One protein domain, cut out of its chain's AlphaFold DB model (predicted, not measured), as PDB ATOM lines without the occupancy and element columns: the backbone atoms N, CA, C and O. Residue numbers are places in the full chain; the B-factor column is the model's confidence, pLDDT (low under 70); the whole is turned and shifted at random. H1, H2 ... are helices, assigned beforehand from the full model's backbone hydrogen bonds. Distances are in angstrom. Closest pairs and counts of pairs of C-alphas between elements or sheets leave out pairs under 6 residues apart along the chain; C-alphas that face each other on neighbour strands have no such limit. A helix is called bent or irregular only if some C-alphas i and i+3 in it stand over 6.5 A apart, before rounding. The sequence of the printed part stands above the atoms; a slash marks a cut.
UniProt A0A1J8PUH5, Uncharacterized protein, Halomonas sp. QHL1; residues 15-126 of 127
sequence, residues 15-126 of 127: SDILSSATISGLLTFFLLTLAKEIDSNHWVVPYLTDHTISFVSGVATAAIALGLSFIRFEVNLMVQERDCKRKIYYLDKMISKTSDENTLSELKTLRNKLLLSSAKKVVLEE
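AT A GLANCE: This is residues 15 to 126 of the 127 residues of an uncharacterized protein of Halomonas sp. QHL1 (UniProt A0A1J8PUH5). One very long helix, H2, makes the long axis of a rod, and a shorter helix folds back along it at each end, H1 at its first end and H3 at its last, so that the three make a stretched-out, loose Z. H1 and H3 meet H2 near its two ends and stay apart from each other; in the link between H1 and H2, a loop at one end of the rod, residues 38 to 43 stick out free. The printed part has 112 residues with three named helices, in the order H1, H2, H3, and no named strand; the class is all helix. The whole is extended, with a radius of gyration of the C-alphas of 25.8 A, and spans 83 by 25 by 23 A.

IN THESE COORDINATES: H1 is residues 15 to 37, 33.5 A from first to last C-alpha; it begins at C-alpha 15, at (17.262, 47.619, 53.108). Residues 38 to 49 form a stretch with no named element. H2 is residues 50 to 95, the longest helix with 46 residues and 66.8 A; it runs from C-alpha 50 at (-0.184, 64.244, 70.851) to C-alpha 95 at (19.405, 29.477, 17.259). H3 is residues 101 to 124, 34.1 A long, and ends at C-alpha 124, at (5.176, 27.404, 42.527).

HOW THE PARTS SIT: H1 and H2 touch and form a helical hairpin. They run opposite ways at a steep tilt of 42 degrees, and their closest C-alphas, those of Ser 24 and Thr 61, are 5.4 A apart. H2 touches H1 with residues 53 to 65 alone. H2 and H3 also touch and form a second helical hairpin, running opposite ways at a shallow tilt of 21 degrees. Here the closest C-alphas are those of Ile 95 and Leu 104, 5.9 A apart, and H2 touches H3 with residues 84 to 95 alone. H1 and H3 are apart. In H1, H2 and H3 every O i to N i+4 pair is within hydrogen-bond range, and no helix is bent or irregular.

THE WHOLE: The two C-alphas farthest apart are those of Asn 41 and Glu 101, at 83.8 A, while the first and last printed C-alphas, Ser 15 and Glu 126, are 25.1 A apart. The printed part has no cut. The link from H1 to H2 is long, with 12 residues, and the link from H2 to H3 is tight, with 5. Residues 36 to 43, of which 36 and 37 belong to H1, stand free. The mean pLDDT of the printed part is 73.4; 34 residues are under 70, among them residues 15 to 21, 38 to 42 and 121 to 126.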
ATOM      1  N   SER A  15      17.439  46.406  53.916       60.66
ATOM      2  CA  SER A  15      17.262  47.619  53.108       60.66
ATOM      3  C   SER A  15      15.823  48.136  53.118       60.66
ATOM      4  O   SER A  15      15.600  49.343  53.038       60.66
ATOM      5  N   ASP A  16      14.843  47.238  53.239       53.91
ATOM      6  CA  ASP A  16      13.433  47.597  53.330       53.91
ATOM      7  C   ASP A  16      13.132  48.238  54.686       53.91
ATOM      8  O   ASP A  16      12.489  49.288  54.721       53.91
ATOM      9  N   ILE A  17      13.712  47.699  55.764       61.59
ATOM     10  CA  ILE A  17      13.624  48.258  57.124       61.59
ATOM     11  C   ILE A  17      14.210  49.677  57.165       61.59
ATOM     12  O   ILE A  17      13.529  50.607  57.597       61.59
ATOM     13  N   LEU A  18      15.427  49.868  56.645       62.00
ATOM     14  CA  LEU A  18      16.075  51.185  56.567       62.00
ATOM     15  C   LEU A  18      15.239  52.189  55.769       62.00
ATOM     16  O   LEU A  18      15.012  53.303  56.234       62.00
ATOM     17  N   SER A  19      14.709  51.781  54.612       62.72
ATOM     18  CA  SER A  19      13.838  52.663  53.831       62.72
ATOM     19  C   SER A  19      12.535  52.999  54.564       62.72
ATOM     20  O   SER A  19      12.094  54.145  54.525       62.72
ATOM     21  N   SER A  20      11.952  52.040  55.292       57.56
ATOM     22  CA  SER A  20      10.711  52.255  56.044       57.56
ATOM     23  C   SER A  20      10.896  53.233  57.210       57.56
ATOM     24  O   SER A  20      10.033  54.080  57.436       57.56
ATOM     25  N   ALA A  21      12.050  53.196  57.885       66.62
ATOM     26  CA  ALA A  21      12.390  54.130  58.952       66.62
ATOM     27  C   ALA A  21      12.536  55.572  58.432       66.62
ATOM     28  O   ALA A  21      12.001  56.502  59.034       66.62
ATOM     29  N   THR A  22      13.201  55.766  57.287       72.44
ATOM     30  CA  THR A  22      13.331  57.095  56.663       72.44
ATOM     31  C   THR A  22      11.977  57.653  56.228       72.44
ATOM     32  O   THR A  22      11.695  58.829  56.450       72.44
ATOM     33  N   ILE A  23      11.114  56.811  55.653       65.81
ATOM     34  CA  ILE A  23       9.768  57.209  55.222       65.81
ATOM     35  C   ILE A  23       8.891  57.582  56.422       65.81
ATOM     36  O   ILE A  23       8.210  58.601  56.376       65.81
ATOM     37  N   SER A  24       8.961  56.809  57.508       63.62
ATOM     38  CA  SER A  24       8.265  57.100  58.768       63.62
ATOM     39  C   SER A  24       8.653  58.467  59.341       63.62
ATOM     40  O   SER A  24       7.788  59.287  59.662       63.62
ATOM     41  N   GLY A  25       9.957  58.760  59.409       65.94
ATOM     42  CA  GLY A  25      10.454  60.044  59.912       65.94
ATOM     43  C   GLY A  25      10.004  61.230  59.056       65.94
ATOM     44  O   GLY A  25       9.568  62.250  59.589       65.94
ATOM     45  N   LEU A  26      10.041  61.079  57.729       74.44
ATOM     46  CA  LEU A  26       9.630  62.124  56.790       74.44
ATOM     47  C   LEU A  26       8.114  62.371  56.854       74.44
ATOM     48  O   LEU A  26       7.675  63.517  56.886       74.44
ATOM     49  N   LEU A  27       7.312  61.310  56.963       65.44
ATOM     50  CA  LEU A  27       5.861  61.407  57.119       65.44
ATOM     51  C   LEU A  27       5.462  62.075  58.439       65.44
ATOM     52  O   LEU A  27       4.596  62.947  58.456       65.44
ATOM     53  N   THR A  28       6.117  61.692  59.536       66.31
ATOM     54  CA  THR A  28       5.883  62.278  60.864       66.31
ATOM     55  C   THR A  28       6.209  63.770  60.859       66.31
ATOM     56  O   THR A  28       5.437  64.573  61.379       66.31
ATOM     57  N   PHE A  29       7.306  64.161  60.205       73.25
ATOM     58  CA  PHE A  29       7.668  65.565  60.019       73.25
ATOM     59  C   PHE A  29       6.600  66.344  59.236       73.25
ATOM     60  O   PHE A  29       6.199  67.425  59.667       73.25
ATOM     61  N   PHE A  30       6.087  65.793  58.130       75.12
ATOM     62  CA  PHE A  30       5.020  66.429  57.349       75.12
ATOM     63  C   PHE A  30       3.713  66.564  58.136       75.12
ATOM     64  O   PHE A  30       3.111  67.635  58.129       75.12
ATOM     65  N   LEU A  31       3.295  65.515  58.851       68.38
ATOM     66  CA  LEU A  31       2.085  65.538  59.678       68.38
ATOM     67  C   LEU A  31       2.185  66.568  60.805       68.38
ATOM     68  O   LEU A  31       1.239  67.317  61.021       68.38
ATOM     69  N   LEU A  32       3.331  66.650  61.489       69.81
ATOM     70  CA  LEU A  32       3.567  67.654  62.532       69.81
ATOM     71  C   LEU A  32       3.635  69.078  61.970       69.81
ATOM     72  O   LEU A  32       3.191  70.015  62.630       69.81
ATOM     73  N   THR A  33       4.181  69.248  60.765       76.12
ATOM     74  CA  THR A  33       4.249  70.554  60.095       76.12
ATOM     75  C   THR A  33       2.852  71.030  59.703       76.12
ATOM     76  O   THR A  33       2.470  72.135  60.072       76.12
ATOM     77  N   LEU A  34       2.048  70.163  59.079       72.69
ATOM     78  CA  LEU A  34       0.653  70.455  58.735       72.69
ATOM     79  C   LEU A  34      -0.210  70.686  59.979       72.69
ATOM     80  O   LEU A  34      -1.027  71.597  59.995       72.69
ATOM     81  N   ALA A  35      -0.008  69.903  61.043       64.94
ATOM     82  CA  ALA A  35      -0.727  70.071  62.305       64.94
ATOM     83  C   ALA A  35      -0.477  71.445  62.952       64.94
ATOM     84  O   ALA A  35      -1.385  71.997  63.565       64.94
ATOM     85  N   LYS A  36       0.729  72.008  62.798       66.00
ATOM     86  CA  LYS A  36       1.074  73.350  63.299       66.00
ATOM     87  C   LYS A  36       0.507  74.491  62.454       66.00
ATOM     88  O   LYS A  36       0.436  75.611  62.944       66.00
ATOM     89  N   GLU A  37       0.139  74.215  61.209       73.19
ATOM     90  CA  GLU A  37      -0.390  75.202  60.261       73.19
ATOM     91  C   GLU A  37      -1.924  75.332  60.335       73.19
ATOM     92  O   GLU A  37      -2.501  76.245  59.748       73.19
ATOM     93  N   ILE A  38      -2.593  74.440  61.078       67.31
ATOM     94  CA  ILE A  38      -4.042  74.480  61.302       67.31
ATOM     95  C   ILE A  38      -4.379  75.560  62.333       67.31
ATOM     96  O   ILE A  38      -3.839  75.587  63.437       67.31
ATOM     97  N   ASP A  39      -5.320  76.432  61.970       68.19
ATOM     98  CA  ASP A  39      -5.801  77.504  62.836       68.19
ATOM     99  C   ASP A  39      -6.444  76.948  64.121       68.19
ATOM    100  O   ASP A  39      -7.220  75.989  64.103       68.19
ATOM    101  N   SER A  40      -6.139  77.583  65.249       64.62
ATOM    102  CA  SER A  40      -6.538  77.164  66.601       64.62
ATOM    103  C   SER A  40      -8.058  77.092  66.829       64.62
ATOM    104  O   SER A  40      -8.506  76.417  67.754       64.62
ATOM    105  N   ASN A  41      -8.852  77.720  65.958       64.00
ATOM    106  CA  ASN A  41     -10.319  77.682  65.971       64.00
ATOM    107  C   ASN A  41     -10.932  76.571  65.100       64.00
ATOM    108  O   ASN A  41     -12.156  76.499  64.950       64.00
ATOM    109  N   HIS A  42     -10.121  75.706  64.493       69.94
ATOM    110  CA  HIS A  42     -10.629  74.642  63.637       69.94
ATOM    111  C   HIS A  42     -11.260  73.512  64.476       69.94
ATOM    112  O   HIS A  42     -10.688  73.046  65.457       69.94
ATOM    113  N   TRP A  43     -12.419  72.999  64.057       73.06
ATOM    114  CA  TRP A  43     -13.198  71.957  64.759       73.06
ATOM    115  C   TRP A  43     -12.449  70.629  65.003       73.06
ATOM    116  O   TRP A  43     -12.903  69.783  65.771       73.06
ATOM    117  N   VAL A  44     -11.294  70.447  64.360       67.88
ATOM    118  CA  VAL A  44     -10.435  69.256  64.456       67.88
ATOM    119  C   VAL A  44      -9.383  69.402  65.572       67.88
ATOM    120  O   VAL A  44      -8.883  68.400  66.076       67.88
ATOM    121  N   VAL A  45      -9.088  70.630  66.020       67.19
ATOM    122  CA  VAL A  45      -8.113  70.947  67.082       67.19
ATOM    123  C   VAL A  45      -8.339  70.168  68.388       67.19
ATOM    124  O   VAL A  45      -7.362  69.620  68.894       67.19
ATOM    125  N   PRO A  46      -9.568  70.001  68.927       70.75
ATOM    126  CA  PRO A  46      -9.763  69.200  70.142       70.75
ATOM    127  C   PRO A  46      -9.458  67.702  69.959       70.75
ATOM    128  O   PRO A  46      -9.272  66.992  70.944       70.75
ATOM    129  N   TYR A  47      -9.379  67.215  68.717       66.25
ATOM    130  CA  TYR A  47      -9.015  65.832  68.395       66.25
ATOM    131  C   TYR A  47      -7.518  65.666  68.066       66.25
ATOM    132  O   TYR A  47      -7.008  64.539  68.106       66.25
ATOM    133  N   LEU A  48      -6.793  66.765  67.805       68.62
ATOM    134  CA  LEU A  48      -5.333  66.814  67.655       68.62
ATOM    135  C   LEU A  48      -4.646  66.786  69.033       68.62
ATOM    136  O   LEU A  48      -4.016  67.747  69.464       68.62
ATOM    137  N   THR A  49      -4.752  65.662  69.740       77.12
ATOM    138  CA  THR A  49      -3.863  65.397  70.883       77.12
ATOM    139  C   THR A  49      -2.580  64.714  70.411       77.12
ATOM    140  O   THR A  49      -2.591  64.000  69.403       77.12
ATOM    141  N   ASP A  50      -1.482  64.873  71.156       69.75
ATOM    142  CA  ASP A  50      -0.184  64.244  70.851       69.75
ATOM    143  C   ASP A  50      -0.295  62.720  70.656       69.75
ATOM    144  O   ASP A  50       0.381  62.125  69.807       69.75
ATOM    145  N   HIS A  51      -1.208  62.081  71.394       78.12
ATOM    146  CA  HIS A  51      -1.501  60.655  71.277       78.12
ATOM    147  C   HIS A  51      -2.215  60.307  69.964       78.12
ATOM    148  O   HIS A  51      -1.832  59.335  69.306       78.12
ATOM    149  N   THR A  52      -3.206  61.103  69.543       78.50
ATOM    150  CA  THR A  52      -3.905  60.905  68.263       78.50
ATOM    151  C   THR A  52      -2.948  61.085  67.088       78.50
ATOM    152  O   THR A  52      -2.941  60.265  66.172       78.50
ATOM    153  N   ILE A  53      -2.102  62.117  67.127       72.94
ATOM    154  CA  ILE A  53      -1.116  62.398  66.073       72.94
ATOM    155  C   ILE A  53      -0.119  61.242  65.962       72.94
ATOM    156  O   ILE A  53       0.140  60.753  64.861       72.94
ATOM    157  N   SER A  54       0.384  60.744  67.095       71.50
ATOM    158  CA  SER A  54       1.301  59.601  67.123       71.50
ATOM    159  C   SER A  54       0.654  58.341  66.540       71.50
ATOM    160  O   SER A  54       1.249  57.692  65.678       71.50
ATOM    161  N   PHE A  55      -0.583  58.032  66.941       80.06
ATOM    162  CA  PHE A  55      -1.328  56.878  66.437       80.06
ATOM    163  C   PHE A  55      -1.603  56.977  64.931       80.06
ATOM    164  O   PHE A  55      -1.304  56.042  64.187       80.06
ATOM    165  N   VAL A  56      -2.106  58.123  64.461       80.00
ATOM    166  CA  VAL A  56      -2.385  58.366  63.037       80.00
ATOM    167  C   VAL A  56      -1.101  58.302  62.215       80.00
ATOM    168  O   VAL A  56      -1.104  57.686  61.152       80.00
ATOM    169  N   SER A  57       0.012  58.850  62.712       72.75
ATOM    170  CA  SER A  57       1.304  58.742  62.022       72.75
ATOM    171  C   SER A  57       1.780  57.291  61.921       72.75
ATOM    172  O   SER A  57       2.277  56.884  60.871       72.75
ATOM    173  N   GLY A  58       1.567  56.481  62.965       74.19
ATOM    174  CA  GLY A  58       1.919  55.064  62.975       74.19
ATOM    175  C   GLY A  58       1.093  54.262  61.971       74.19
ATOM    176  O   GLY A  58       1.652  53.507  61.174       74.19
ATOM    177  N   VAL A  59      -0.225  54.478  61.948       80.88
ATOM    178  CA  VAL A  59      -1.132  53.840  60.979       80.88
ATOM    179  C   VAL A  59      -0.799  54.272  59.551       80.88
ATOM    180  O   VAL A  59      -0.691  53.426  58.663       80.88
ATOM    181  N   ALA A  60      -0.579  55.567  59.321       76.12
ATOM    182  CA  ALA A  60      -0.215  56.089  58.008       76.12
ATOM    183  C   ALA A  60       1.137  55.531  57.531       76.12
ATOM    184  O   ALA A  60       1.268  55.112  56.383       76.12
ATOM    185  N   THR A  61       2.118  55.432  58.429       75.38
ATOM    186  CA  THR A  61       3.419  54.813  58.143       75.38
ATOM    187  C   THR A  61       3.261  53.344  57.769       75.38
ATOM    188  O   THR A  61       3.840  52.901  56.777       75.38
ATOM    189  N   ALA A  62       2.457  52.586  58.519       73.31
ATOM    190  CA  ALA A  62       2.194  51.182  58.226       73.31
ATOM    191  C   ALA A  62       1.509  51.002  56.860       73.31
ATOM    192  O   ALA A  62       1.916  50.144  56.076       73.31
ATOM    193  N   ALA A  63       0.526  51.845  56.534       77.94
ATOM    194  CA  ALA A  63      -0.160  51.818  55.243       77.94
ATOM    195  C   ALA A  63       0.793  52.118  54.072       77.94
ATOM    196  O   ALA A  63       0.782  51.411  53.063       77.94
ATOM    197  N   ILE A  64       1.667  53.116  54.219       75.81
ATOM    198  CA  ILE A  64       2.672  53.454  53.201       75.81
ATOM    199  C   ILE A  64       3.701  52.330  53.055       75.81
ATOM    200  O   ILE A  64       4.062  51.975  51.933       75.81
ATOM    201  N   ALA A  65       4.151  51.732  54.161       73.38
ATOM    202  CA  ALA A  65       5.078  50.604  54.131       73.38
ATOM    203  C   ALA A  65       4.481  49.397  53.390       73.38
ATOM    204  O   ALA A  65       5.163  48.787  52.564       73.38
ATOM    205  N   LEU A  66       3.197  49.092  53.621       71.94
ATOM    206  CA  LEU A  66       2.476  48.062  52.871       71.94
ATOM    207  C   LEU A  66       2.401  48.405  51.381       71.94
ATOM    208  O   LEU A  66       2.774  47.577  50.553       71.94
ATOM    209  N   GLY A  67       1.998  49.630  51.032       75.06
ATOM    210  CA  GLY A  67       1.922  50.072  49.636       75.06
ATOM    211  C   GLY A  67       3.264  49.975  48.906       75.06
ATOM    212  O   GLY A  67       3.342  49.452  47.796       75.06
ATOM    213  N   LEU A  68       4.353  50.399  49.547       73.56
ATOM    214  CA  LEU A  68       5.699  50.292  48.984       73.56
ATOM    215  C   LEU A  68       6.179  48.847  48.857       73.56
ATOM    216  O   LEU A  68       6.881  48.535  47.895       73.56
ATOM    217  N   SER A  69       5.801  47.971  49.788       66.75
ATOM    218  CA  SER A  69       6.077  46.537  49.688       66.75
ATOM    219  C   SER A  69       5.405  45.936  48.450       66.75
ATOM    220  O   SER A  69       6.066  45.258  47.661       66.75
ATOM    221  N   PHE A  70       4.134  46.278  48.207       71.75
ATOM    222  CA  PHE A  70       3.418  45.875  46.993       71.75
ATOM    223  C   PHE A  70       4.077  46.416  45.721       71.75
ATOM    224  O   PHE A  70       4.332  45.646  44.798       71.75
ATOM    225  N   ILE A  71       4.431  47.704  45.682       73.00
ATOM    226  CA  ILE A  71       5.113  48.304  44.523       73.00
ATOM    227  C   ILE A  71       6.463  47.622  44.267       73.00
ATOM    228  O   ILE A  71       6.797  47.320  43.123       73.00
ATOM    229  N   ARG A  72       7.256  47.350  45.311       70.94
ATOM    230  CA  ARG A  72       8.537  46.642  45.161       70.94
ATOM    231  C   ARG A  72       8.344  45.227  44.638       70.94
ATOM    232  O   ARG A  72       9.140  44.796  43.805       70.94
ATOM    233  N   PHE A  73       7.318  44.525  45.106       70.00
ATOM    234  CA  PHE A  73       6.981  43.194  44.617       70.00
ATOM    235  C   PHE A  73       6.631  43.221  43.121       70.00
ATOM    236  O   PHE A  73       7.273  42.521  42.340       70.00
ATOM    237  N   GLU A  74       5.714  44.102  42.718       70.62
ATOM    238  CA  GLU A  74       5.313  44.337  41.321       70.62
ATOM    239  C   GLU A  74       6.507  44.674  40.418       70.62
ATOM    240  O   GLU A  74       6.745  44.014  39.405       70.62
ATOM    241  N   VAL A  75       7.330  45.652  40.810       72.44
ATOM    242  CA  VAL A  75       8.515  46.058  40.037       72.44
ATOM    243  C   VAL A  75       9.495  44.898  39.890       72.44
ATOM    244  O   VAL A  75      10.043  44.686  38.808       72.44
ATOM    245  N   ASN A  76       9.725  44.126  40.952       69.12
ATOM    246  CA  ASN A  76      10.652  43.001  40.906       69.12
ATOM    247  C   ASN A  76      10.130  41.878  39.993       69.12
ATOM    248  O   ASN A  76      10.909  41.289  39.240       69.12
ATOM    249  N   LEU A  77       8.819  41.630  39.997       70.06
ATOM    250  CA  LEU A  77       8.166  40.672  39.105       70.06
ATOM    251  C   LEU A  77       8.274  41.124  37.640       70.06
ATOM    252  O   LEU A  77       8.711  40.354  36.781       70.06
ATOM    253  N   MET A  78       8.021  42.407  37.369       71.69
ATOM    254  CA  MET A  78       8.168  42.999  36.036       71.69
ATOM    255  C   MET A  78       9.621  42.939  35.529       71.69
ATOM    256  O   MET A  78       9.873  42.643  34.358       71.69
ATOM    257  N   VAL A  79      10.607  43.188  36.398       74.88
ATOM    258  CA  VAL A  79      12.035  43.078  36.053       74.88
ATOM    259  C   VAL A  79      12.408  41.632  35.722       74.88
ATOM    260  O   VAL A  79      13.094  41.399  34.724       74.88
ATOM    261  N   GLN A  80      11.932  40.657  36.497       71.56
ATOM    262  CA  GLN A  80      12.187  39.239  36.227       71.56
ATOM    263  C   GLN A  80      11.565  38.773  34.912       71.56
ATOM    264  O   GLN A  80      12.216  38.051  34.149       71.56
ATOM    265  N   GLU A  81      10.345  39.217  34.611       71.62
ATOM    266  CA  GLU A  81       9.693  38.935  33.336       71.62
ATOM    267  C   GLU A  81      10.513  39.497  32.164       71.62
ATOM    268  O   GLU A  81      10.801  38.784  31.194       71.62
ATOM    269  N   ARG A  82      10.971  40.753  32.271       75.62
ATOM    270  CA  ARG A  82      11.820  41.398  31.256       75.62
ATOM    271  C   ARG A  82      13.155  40.681  31.077       75.62
ATOM    272  O   ARG A  82      13.579  40.468  29.940       75.62
ATOM    273  N   ASP A  83      13.809  40.291  32.165       77.25
ATOM    274  CA  ASP A  83      15.078  39.567  32.112       77.25
ATOM    275  C   ASP A  83      14.922  38.183  31.471       77.25
ATOM    276  O   ASP A  83      15.786  37.769  30.690       77.25
ATOM    277  N   CYS A  84      13.820  37.481  31.749       74.69
ATOM    278  CA  CYS A  84      13.526  36.201  31.115       74.69
ATOM    279  C   CYS A  84      13.247  36.363  29.614       74.69
ATOM    280  O   CYS A  84      13.911  35.719  28.796       74.69
ATOM    281  N   LYS A  85      12.362  37.297  29.236       80.88
ATOM    282  CA  LYS A  85      12.072  37.631  27.830       80.88
ATOM    283  C   LYS A  85      13.343  37.987  27.060       80.88
ATOM    284  O   LYS A  85      13.556  37.487  25.959       80.88
ATOM    285  N   ARG A  86      14.233  38.786  27.658       82.31
ATOM    286  CA  ARG A  86      15.519  39.153  27.049       82.31
ATOM    287  C   ARG A  86      16.419  37.935  26.832       82.31
ATOM    288  O   ARG A  86      16.996  37.797  25.757       82.31
ATOM    289  N   LYS A  87      16.552  37.050  27.826       79.69
ATOM    290  CA  LYS A  87      17.365  35.824  27.708       79.69
ATOM    291  C   LYS A  87      16.832  34.899  26.614       79.69
ATOM    292  O   LYS A  87      17.624  34.426  25.803       79.69
ATOM    293  N   ILE A  88      15.515  34.699  26.554       82.56
ATOM    294  CA  ILE A  88      14.862  33.892  25.511       82.56
ATOM    295  C   ILE A  88      15.098  34.507  24.129       82.56
ATOM    296  O   ILE A  88      15.508  33.800  23.218       82.56
ATOM    297  N   TYR A  89      14.944  35.826  23.990       84.75
ATOM    298  CA  TYR A  89      15.198  36.523  22.729       84.75
ATOM    299  C   TYR A  89      16.635  36.327  22.216       84.75
ATOM    300  O   TYR A  89      16.844  36.069  21.031       84.75
ATOM    301  N   TYR A  90      17.643  36.413  23.092       84.00
ATOM    302  CA  TYR A  90      19.030  36.157  22.690       84.00
ATOM    303  C   TYR A  90      19.267  34.696  22.300       84.00
ATOM    304  O   TYR A  90      19.975  34.454  21.324       84.00
ATOM    305  N   LEU A  91      18.659  33.743  23.010       82.94
ATOM    306  CA  LEU A  91      18.696  32.321  22.655       82.94
ATOM    307  C   LEU A  91      18.064  32.066  21.282       82.94
ATOM    308  O   LEU A  91      18.691  31.422  20.448       82.94
ATOM    309  N   ASP A  92      16.891  32.635  21.005       84.00
ATOM    310  CA  ASP A  92      16.220  32.512  19.704       84.00
ATOM    311  C   ASP A  92      17.062  33.138  18.580       84.00
ATOM    312  O   ASP A  92      17.230  32.550  17.509       84.00
ATOM    313  N   LYS A  93      17.691  34.288  18.849       86.56
ATOM    314  CA  LYS A  93      18.616  34.929  17.909       86.56
ATOM    315  C   LYS A  93      19.856  34.071  17.638       86.56
ATOM    316  O   LYS A  93      20.299  34.023  16.494       86.56
ATOM    317  N   MET A  94      20.413  33.395  18.642       84.38
ATOM    318  CA  MET A  94      21.538  32.472  18.446       84.38
ATOM    319  C   MET A  94      21.104  31.239  17.651       84.38
ATOM    320  O   MET A  94      21.748  30.914  16.661       84.38
ATOM    321  N   ILE A  95      19.966  30.624  17.993       84.69
ATOM    322  CA  ILE A  95      19.405  29.477  17.259       84.69
ATOM    323  C   ILE A  95      19.195  29.816  15.777       84.69
ATOM    324  O   ILE A  95      19.535  29.011  14.922       84.69
ATOM    325  N   SER A  96      18.693  31.016  15.463       84.81
ATOM    326  CA  SER A  96      18.467  31.446  14.072       84.81
ATOM    327  C   SER A  96      19.741  31.655  13.243       84.81
ATOM    328  O   SER A  96      19.666  31.728  12.019       84.81
ATOM    329  N   LYS A  97      20.900  31.802  13.894       85.62
ATOM    330  CA  LYS A  97      22.187  32.105  13.246       85.62
ATOM    331  C   LYS A  97      23.165  30.938  13.269       85.62
ATOM    332  O   LYS A  97      24.106  30.930  12.483       85.62
ATOM    333  N   THR A  98      22.974  29.989  14.176       80.44
ATOM    334  CA  THR A  98      23.827  28.812  14.302       80.44
ATOM    335  C   THR A  98      23.471  27.793  13.226       80.44
ATOM    336  O   THR A  98      22.324  27.371  13.120       80.44
ATOM    337  N   SER A  99      24.467  27.387  12.441       76.06
ATOM    338  CA  SER A  99      24.327  26.355  11.403       76.06
ATOM    339  C   SER A  99      24.819  24.974  11.854       76.06
ATOM    340  O   SER A  99      24.543  23.988  11.185       76.06
ATOM    341  N   ASP A 100      25.533  24.905  12.982       85.81
ATOM    342  CA  ASP A 100      26.012  23.653  13.573       85.81
ATOM    343  C   ASP A 100      24.904  22.940  14.365       85.81
ATOM    344  O   ASP A 100      24.288  23.515  15.267       85.81
ATOM    345  N   GLU A 101      24.662  21.675  14.031       79.25
ATOM    346  CA  GLU A 101      23.524  20.888  14.509       79.25
ATOM    347  C   GLU A 101      23.666  20.501  15.993       79.25
ATOM    348  O   GLU A 101      22.685  20.529  16.747       79.25
ATOM    349  N   ASN A 102      24.900  20.256  16.450       79.50
ATOM    350  CA  ASN A 102      25.204  19.974  17.856       79.50
ATOM    351  C   ASN A 102      24.951  21.203  18.737       79.50
ATOM    352  O   ASN A 102      24.187  21.136  19.705       79.50
ATOM    353  N   THR A 103      25.503  22.356  18.353       79.19
ATOM    354  CA  THR A 103      25.302  23.617  19.083       79.19
ATOM    355  C   THR A 103      23.827  24.056  19.076       79.19
ATOM    356  O   THR A 103      23.319  24.608  20.056       79.19
ATOM    357  N   LEU A 104      23.093  23.778  17.993       81.38
ATOM    358  CA  LEU A 104      21.660  24.068  17.881       81.38
ATOM    359  C   LEU A 104      20.811  23.216  18.841       81.38
ATOM    360  O   LEU A 104      19.856  23.727  19.438       81.38
ATOM    361  N   SER A 105      21.166  21.943  19.024       79.56
ATOM    362  CA  SER A 105      20.523  21.054  20.000       79.56
ATOM    363  C   SER A 105      20.753  21.526  21.444       79.56
ATOM    364  O   SER A 105      19.806  21.616  22.238       79.56
ATOM    365  N   GLU A 106      21.978  21.940  21.780       83.31
ATOM    366  CA  GLU A 106      22.307  22.486  23.104       83.31
ATOM    367  C   GLU A 106      21.557  23.794  23.400       83.31
ATOM    368  O   GLU A 106      20.953  23.941  24.470       83.31
ATOM    369  N   LEU A 107      21.509  24.720  22.436       80.62
ATOM    370  CA  LEU A 107      20.769  25.983  22.551       80.62
ATOM    371  C   LEU A 107      19.261  25.755  22.752       80.62
ATOM    372  O   LEU A 107      18.646  26.404  23.604       80.62
ATOM    373  N   LYS A 108      18.655  24.806  22.025       82.06
ATOM    374  CA  LYS A 108      17.241  24.424  22.213       82.06
ATOM    375  C   LYS A 108      16.989  23.828  23.598       82.06
ATOM    376  O   LYS A 108      15.983  24.150  24.234       82.06
ATOM    377  N   THR A 109      17.912  23.010  24.093       85.94
ATOM    378  CA  THR A 109      17.822  22.405  25.428       85.94
ATOM    379  C   THR A 109      17.910  23.471  26.526       85.94
ATOM    380  O   THR A 109      17.096  23.483  27.454       85.94
ATOM    381  N   LEU A 110      18.830  24.431  26.390       82.50
ATOM    382  CA  LEU A 110      18.957  25.593  27.278       82.50
ATOM    383  C   LEU A 110      17.699  26.469  27.281       82.50
ATOM    384  O   LEU A 110      17.227  26.863  28.352       82.50
ATOM    385  N   ARG A 111      17.119  26.728  26.104       82.44
ATOM    386  CA  ARG A 111      15.854  27.461  25.956       82.44
ATOM    387  C   ARG A 111      14.710  26.761  26.689       82.44
ATOM    388  O   ARG A 111      14.026  27.395  27.490       82.44
ATOM    389  N   ASN A 112      14.530  25.459  26.467       83.50
ATOM    390  CA  ASN A 112      13.481  24.684  27.134       83.50
ATOM    391  C   ASN A 112      13.680  24.639  28.651       83.50
ATOM    392  O   ASN A 112      12.716  24.794  29.396       83.50
ATOM    393  N   LYS A 113      14.921  24.512  29.131       85.94
ATOM    394  CA  LYS A 113      15.227  24.553  30.567       85.94
ATOM    395  C   LYS A 113      14.878  25.906  31.196       85.94
ATOM    396  O   LYS A 113      14.353  25.935  32.307       85.94
ATOM    397  N   LEU A 114      15.144  27.014  30.501       79.88
ATOM    398  CA  LEU A 114      14.769  28.358  30.951       79.88
ATOM    399  C   LEU A 114      13.251  28.550  30.976       79.88
ATOM    400  O   LEU A 114      12.735  29.006  31.991       79.88
ATOM    401  N   LEU A 115      12.540  28.136  29.924       80.31
ATOM    402  CA  LEU A 115      11.074  28.183  29.877       80.31
ATOM    403  C   LEU A 115      10.444  27.373  31.014       80.31
ATOM    404  O   LEU A 115       9.555  27.863  31.703       80.31
ATOM    405  N   LEU A 116      10.943  26.161  31.252       82.31
ATOM    406  CA  LEU A 116      10.426  25.263  32.283       82.31
ATOM    407  C   LEU A 116      10.751  25.779  33.694       82.31
ATOM    408  O   LEU A 116       9.919  25.687  34.591       82.31
ATOM    409  N   SER A 117      11.927  26.382  33.889       77.50
ATOM    410  CA  SER A 117      12.298  27.062  35.138       77.50
ATOM    411  C   SER A 117      11.416  28.283  35.410       77.50
ATOM    412  O   SER A 117      10.926  28.449  36.524       77.50
ATOM    413  N   SER A 118      11.149  29.109  34.396       70.38
ATOM    414  CA  SER A 118      10.255  30.262  34.525       70.38
ATOM    415  C   SER A 118       8.808  29.856  34.780       70.38
ATOM    416  O   SER A 118       8.195  30.405  35.686       70.38
ATOM    417  N   ALA A 119       8.291  28.856  34.061       73.56
ATOM    418  CA  ALA A 119       6.954  28.316  34.300       73.56
ATOM    419  C   ALA A 119       6.821  27.753  35.721       73.56
ATOM    420  O   ALA A 119       5.847  28.035  36.408       73.56
ATOM    421  N   LYS A 120       7.838  27.025  36.202       75.19
ATOM    422  CA  LYS A 120       7.872  26.538  37.585       75.19
ATOM    423  C   LYS A 120       7.853  27.668  38.603       75.19
ATOM    424  O   LYS A 120       7.149  27.529  39.585       75.19
ATOM    425  N   LYS A 121       8.590  28.762  38.394       67.00
ATOM    426  CA  LYS A 121       8.560  29.903  39.323       67.00
ATOM    427  C   LYS A 121       7.184  30.558  39.387       67.00
ATOM    428  O   LYS A 121       6.705  30.787  40.481       67.00
ATOM    429  N   VAL A 122       6.535  30.762  38.241       63.50
ATOM    430  CA  VAL A 122       5.179  31.335  38.187       63.50
ATOM    431  C   VAL A 122       4.157  30.425  38.882       63.50
ATOM    432  O   VAL A 122       3.336  30.917  39.638       63.50
ATOM    433  N   VAL A 123       4.236  29.106  38.675       62.28
ATOM    434  CA  VAL A 123       3.268  28.141  39.235       62.28
ATOM    435  C   VAL A 123       3.544  27.789  40.706       62.28
ATOM    436  O   VAL A 123       2.612  27.529  41.455       62.28
ATOM    437  N   LEU A 124       4.809  27.748  41.142       53.91
ATOM    438  CA  LEU A 124       5.176  27.404  42.527       53.91
ATOM    439  C   LEU A 124       5.219  28.612  43.472       53.91
ATOM    440  O   LEU A 124       5.186  28.397  44.676       53.91
ATOM    441  N   GLU A 125       5.293  29.853  42.978       47.91
ATOM    442  CA  GLU A 125       5.121  31.048  43.828       47.91
ATOM    443  C   GLU A 125       3.651  31.328  44.186       47.91
ATOM    444  O   GLU A 125       3.390  32.148  45.065       47.91
ATOM    445  N   GLU A 126       2.696  30.622  43.566       42.22
ATOM    446  CA  GLU A 126       1.270  30.654  43.927       42.22
ATOM    447  C   GLU A 126       0.895  29.750  45.128       42.22
ATOM    448  O   GLU A 126      -0.290  29.646  45.447       42.22
TER     449      GLU A 126